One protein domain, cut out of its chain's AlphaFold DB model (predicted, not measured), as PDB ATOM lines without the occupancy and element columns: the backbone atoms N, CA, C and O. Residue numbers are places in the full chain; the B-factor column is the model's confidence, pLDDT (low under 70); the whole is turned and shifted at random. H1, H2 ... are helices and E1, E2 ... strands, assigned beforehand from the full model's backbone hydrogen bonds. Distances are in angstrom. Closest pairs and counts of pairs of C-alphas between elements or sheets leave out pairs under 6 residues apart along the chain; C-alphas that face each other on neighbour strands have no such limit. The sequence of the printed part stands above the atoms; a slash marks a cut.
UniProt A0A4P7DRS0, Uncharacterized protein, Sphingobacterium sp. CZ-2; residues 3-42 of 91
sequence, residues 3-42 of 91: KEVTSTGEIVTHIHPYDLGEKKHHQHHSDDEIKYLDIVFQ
ATOM      1  N   LYS A   3     239.805 199.685 331.382       82.62
ATOM      2  CA  LYS A   3     239.278 198.466 331.980       82.62
ATOM      3  C   LYS A   3     239.408 198.618 333.485       82.62
ATOM      4  O   LYS A   3     240.520 198.790 333.981       82.62
ATOM      5  N   GLU A   4     238.295 198.456 334.174       84.19
ATOM      6  CA  GLU A   4     238.207 198.475 335.628       84.19
ATOM      7  C   GLU A   4     237.546 197.197 336.137       84.19
ATOM      8  O   GLU A   4     236.918 196.450 335.380       84.19
ATOM      9  N   VAL A   5     237.770 196.908 337.417       84.19
ATOM     10  CA  VAL A   5     237.213 195.741 338.099       84.19
ATOM     11  C   VAL A   5     236.591 196.223 339.400       84.19
ATOM     12  O   VAL A   5     237.280 196.862 340.193       84.19
ATOM     13  N   THR A   6     235.310 195.931 339.600       83.94
ATOM     14  CA  THR A   6     234.596 196.265 340.840       83.94
ATOM     15  C   THR A   6     235.059 195.376 341.999       83.94
ATOM     16  O   THR A   6     235.669 194.321 341.794       83.94
ATOM     17  N   SER A   7     234.696 195.728 343.234       85.19
ATOM     18  CA  SER A   7     234.946 194.892 344.418       85.19
ATOM     19  C   SER A   7     234.253 193.521 344.360       85.19
ATOM     20  O   SER A   7     234.716 192.564 344.983       85.19
ATOM     21  N   THR A   8     233.178 193.400 343.573       89.38
ATOM     22  CA  THR A   8     232.457 192.142 343.310       89.38
ATOM     23  C   THR A   8     233.097 191.287 342.212       89.38
ATOM     24  O   THR A   8     232.665 190.155 341.994       89.38
ATOM     25  N   GLY A   9     234.137 191.794 341.539       84.69
ATOM     26  CA  GLY A   9     234.844 191.103 340.460       84.69
ATOM     27  C   GLY A   9     234.234 191.300 339.071       84.69
ATOM     28  O   GLY A   9     234.646 190.627 338.125       84.69
ATOM     29  N   GLU A  10     233.269 192.207 338.922       84.25
ATOM     30  CA  GLU A  10     232.701 192.556 337.624       84.25
ATOM     31  C   GLU A  10     233.708 193.377 336.815       84.25
ATOM     32  O   GLU A  10     234.330 194.304 337.332       84.25
ATOM     33  N   ILE A  11     233.876 193.031 335.538       83.25
ATOM     34  CA  ILE A  11     234.778 193.742 334.633       83.25
ATOM     35  C   ILE A  11     233.961 194.753 333.841       83.25
ATOM     36  O   ILE A  11     233.069 194.369 333.088       83.25
ATOM     37  N   VAL A  12     234.325 196.025 333.960       79.56
ATOM     38  CA  VAL A  12     233.679 197.132 333.254       79.56
ATOM     39  C   VAL A  12     234.690 197.774 332.312       79.56
ATOM     40  O   VAL A  12     235.852 197.995 332.666       79.56
ATOM     41  N   THR A  13     234.257 198.056 331.085       79.62
ATOM     42  CA  THR A  13     235.084 198.717 330.072       79.62
ATOM     43  C   THR A  13     234.383 199.951 329.548       79.62
ATOM     44  O   THR A  13     233.281 199.840 329.019       79.62
ATOM     45  N   HIS A  14     235.046 201.102 329.610       74.50
ATOM     46  CA  HIS A  14     234.509 202.350 329.076       74.50
ATOM     47  C   HIS A  14     235.542 203.097 328.219       74.50
ATOM     48  O   HIS A  14     236.758 202.870 328.284       74.50
ATOM     49  N   ILE A  15     235.062 203.984 327.348       71.50
ATOM     50  CA  ILE A  15     235.897 204.781 326.445       71.50
ATOM     51  C   ILE A  15     235.709 206.248 326.808       71.50
ATOM     52  O   ILE A  15     234.680 206.830 326.486       71.50
ATOM     53  N   HIS A  16     236.717 206.864 327.427       68.00
ATOM     54  CA  HIS A  16     236.738 208.320 327.495       68.00
ATOM     55  C   HIS A  16     236.906 208.888 326.078       68.00
ATOM     56  O   HIS A  16     237.790 208.418 325.346       68.00
ATOM     57  N   PRO A  17     236.101 209.888 325.674       62.09
ATOM     58  CA  PRO A  17     236.424 210.691 324.507       62.09
ATOM     59  C   PRO A  17     237.812 211.290 324.744       62.09
ATOM     60  O   PRO A  17     238.077 211.843 325.809       62.09
ATOM     61  N   TYR A  18     238.728 211.078 323.799       58.84
ATOM     62  CA  TYR A  18     240.119 211.499 323.940       58.84
ATOM     63  C   TYR A  18     240.195 212.995 324.254       58.84
ATOM     64  O   TYR A  18     239.829 213.814 323.413       58.84
ATOM     65  N   ASP A  19     240.723 213.340 325.426       57.75
ATOM     66  CA  ASP A  19     241.206 214.688 325.682       57.75
ATOM     67  C   ASP A  19     242.667 214.743 325.218       57.75
ATOM     68  O   ASP A  19     243.538 214.044 325.741       57.75
ATOM     69  N   LEU A  20     242.938 215.519 324.167       54.03
ATOM     70  CA  LEU A  20     244.262 215.625 323.536       54.03
ATOM     71  C   LEU A  20     245.302 216.322 324.444       54.03
ATOM     72  O   LEU A  20     246.448 216.493 324.028       54.03
ATOM     73  N   GLY A  21     244.911 216.739 325.656       54.62
ATOM     74  CA  GLY A  21     245.664 217.670 326.496       54.62
ATOM     75  C   GLY A  21     246.344 217.123 327.755       54.62
ATOM     76  O   GLY A  21     247.409 217.630 328.091       54.62
ATOM     77  N   GLU A  22     245.824 216.118 328.469       57.62
ATOM     78  CA  GLU A  22     246.399 215.757 329.780       57.62
ATOM     79  C   GLU A  22     246.429 214.250 330.057       57.62
ATOM     80  O   GLU A  22     245.408 213.574 330.141       57.62
ATOM     81  N   LYS A  23     247.637 213.717 330.286       58.97
ATOM     82  CA  LYS A  23     247.846 212.364 330.819       58.97
ATOM     83  C   LYS A  23     247.904 212.423 332.343       58.97
ATOM     84  O   LYS A  23     248.991 212.500 332.915       58.97
ATOM     85  N   LYS A  24     246.753 212.375 333.015       58.12
ATOM     86  CA  LYS A  24     246.732 212.077 334.454       58.12
ATOM     87  C   LYS A  24     246.822 210.566 334.654       58.12
ATOM     88  O   LYS A  24     246.082 209.801 334.043       58.12
ATOM     89  N   HIS A  25     247.789 210.150 335.468       54.91
ATOM     90  CA  HIS A  25     247.968 208.757 335.863       54.91
ATOM     91  C   HIS A  25     246.747 208.290 336.664       54.91
ATOM     92  O   HIS A  25     246.337 208.963 337.607       54.91
ATOM     93  N   HIS A  26     246.190 207.156 336.240       58.38
ATOM     94  CA  HIS A  26     244.962 206.527 336.726       58.38
ATOM     95  C   HIS A  26     244.827 206.586 338.253       58.38
ATOM     96  O   HIS A  26     245.624 205.986 338.977       58.38
ATOM     97  N   GLN A  27     243.820 207.316 338.733       59.62
ATOM     98  CA  GLN A  27     243.353 207.184 340.107       59.62
ATOM     99  C   GLN A  27     242.536 205.892 340.208       59.62
ATOM    100  O   GLN A  27     241.881 205.487 339.254       59.62
ATOM    101  N   HIS A  28     242.628 205.202 341.343       59.38
ATOM    102  CA  HIS A  28     241.807 204.025 341.597       59.38
ATOM    103  C   HIS A  28     240.353 204.470 341.789       59.38
ATOM    104  O   HIS A  28     240.056 205.156 342.766       59.38
ATOM    105  N   HIS A  29     239.485 204.094 340.852       69.31
ATOM    106  CA  HIS A  29     238.064 204.427 340.869       69.31
ATOM    107  C   HIS A  29     237.305 203.534 341.864       69.31
ATOM    108  O   HIS A  29     237.625 202.350 342.014       69.31
ATOM    109  N   SER A  30     236.330 204.098 342.581       84.44
ATOM    110  CA  SER A  30     235.431 203.328 343.457       84.44
ATOM    111  C   SER A  30     234.377 202.572 342.639       84.44
ATOM    112  O   SER A  30     234.114 202.932 341.498       84.44
ATOM    113  N   ASP A  31     233.717 201.560 343.213       84.81
ATOM    114  CA  ASP A  31     232.654 200.811 342.514       84.81
ATOM    115  C   ASP A  31     231.532 201.717 341.978       84.81
ATOM    116  O   ASP A  31     231.057 201.517 340.859       84.81
ATOM    117  N   ASP A  32     231.147 202.744 342.741       83.62
ATOM    118  CA  ASP A  32     230.143 203.727 342.321       83.62
ATOM    119  C   ASP A  32     230.622 204.551 341.123       83.62
ATOM    120  O   ASP A  32     229.851 204.843 340.210       83.62
ATOM    121  N   GLU A  33     231.907 204.909 341.106       79.94
ATOM    122  CA  GLU A  33     232.520 205.638 340.002       79.94
ATOM    123  C   GLU A  33     232.636 204.755 338.757       79.94
ATOM    124  O   GLU A  33     232.245 205.186 337.676       79.94
ATOM    125  N   ILE A  34     233.048 203.493 338.912       81.75
ATOM    126  CA  ILE A  34     233.076 202.499 337.830       81.75
ATOM    127  C   ILE A  34     231.684 202.377 337.197       81.75
ATOM    128  O   ILE A  34     231.554 202.407 335.974       81.75
ATOM    129  N   LYS A  35     230.625 202.282 338.011       79.94
ATOM    130  CA  LYS A  35     229.237 202.173 337.532       79.94
ATOM    131  C   LYS A  35     228.698 203.458 336.925       79.94
ATOM    132  O   LYS A  35     227.959 203.408 335.945       79.94
ATOM    133  N   TYR A  36     229.071 204.608 337.471       80.50
ATOM    134  CA  TYR A  36     228.742 205.892 336.873       80.50
ATOM    135  C   TYR A  36     229.363 206.025 335.477       80.50
ATOM    136  O   TYR A  36     228.668 206.383 334.528       80.50
ATOM    137  N   LEU A  37     230.647 205.689 335.335       76.44
ATOM    138  CA  LEU A  37     231.358 205.733 334.057       76.44
ATOM    139  C   LEU A  37     230.817 204.691 333.075       76.44
ATOM    140  O   LEU A  37     230.690 205.003 331.893       76.44
ATOM    141  N   ASP A  38     230.443 203.503 333.557       76.69
ATOM    142  CA  ASP A  38     229.719 202.507 332.766       76.69
ATOM    143  C   ASP A  38     228.467 203.141 332.160       76.69
ATOM    144  O   ASP A  38     228.385 203.262 330.951       76.69
ATOM    145  N   ILE A  39     227.558 203.692 332.970       73.56
ATOM    146  CA  ILE A  39     226.298 204.287 332.488       73.56
ATOM    147  C   ILE A  39     226.535 205.470 331.542       73.56
ATOM    148  O   ILE A  39     225.868 205.589 330.516       73.56
ATOM    149  N   VAL A  40     227.467 206.367 331.879       72.12
ATOM    150  CA  VAL A  40     227.730 207.582 331.091       72.12
ATOM    151  C   VAL A  40     228.315 207.252 329.719       72.12
ATOM    152  O   VAL A  40     228.001 207.932 328.741       72.12
ATOM    153  N   PHE A  41     229.154 206.220 329.635       69.31
ATOM    154  CA  PHE A  41     229.823 205.823 328.396       69.31
ATOM    155  C   PHE A  41     229.203 204.578 327.735       69.31
ATOM    156  O   PHE A  41     229.621 204.187 326.639       69.31
ATOM    157  N   GLN A  42     228.189 203.959 328.346       67.50
ATOM    158  CA  GLN A  42     227.452 202.832 327.787       67.50
ATOM    159  C   GLN A  42     226.599 203.328 326.623       67.50
ATOM    160  O   GLN A  42     225.616 204.047 326.787       67.50
TER     161      GLN A  42
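Overview. This is residues 3 to 42 of the 91 residues of an uncharacterized protein of Sphingobacterium sp. CZ-2 (UniProt A0A4P7DRS0). A small hairpin of two short strands, E1 and E2, has one helix, H1, packed over it, nearer to E2 than to E1. The long link from E2 to H1 swings out as a wide loop, and its residues 18 to 27 stick out, standing free of the body. The printed part has 40 residues, with two named strands and one named helix in the order E1, E2, H1; the sheet, E1 - E2, is antiparallel. The class is mixed, helices and strands, with under half of the residues in named elements. The whole is only just loose, close to compact, with a radius of gyration of the C-alphas of 10.8 A, and it is elongated, spanning 33 by 21 by 14 A.

Along the chain. E1 is residues 3 to 5, 7.0 A from first to last C-alpha, and begins at C-alpha 3 at (239.278, 198.466, 331.980). E2 is residues 11 to 14, 10.2 A long. H1 is residues 31 to 41, 15.2 A long, and ends at C-alpha 41 at (229.823, 205.823, 328.396).

Arrangement. E1 and E2 form an antiparallel hairpin, with 146 degrees between their directions. N 4 and O 12 are 2.9 A apart and N 12 and O 4 are 3.0 A apart, both within hydrogen-bond range. The closest C-alphas of E2 and H1, those of His 14 and Phe 41, are 5.9 A apart. The closest of E1 and H1, those of Glu 4 and Ile 34, are 6.9 A apart. In H1 every O i to N i+4 pair is within hydrogen-bond range.

Size, cuts and confidence. The two C-alphas farthest apart, those of Thr 8 and Gly 21, are 33.3 A apart. Without residues 18 to 27 the body spans 25 by 15 by 13 A. The printed part has no cut. The link from E1 to E2 is tight, with 5 residues, and that from E2 to H1 is long, with 16. The mean pLDDT of the printed part is 72.7; residues 16 to 29 and 41 to 42 are under 70.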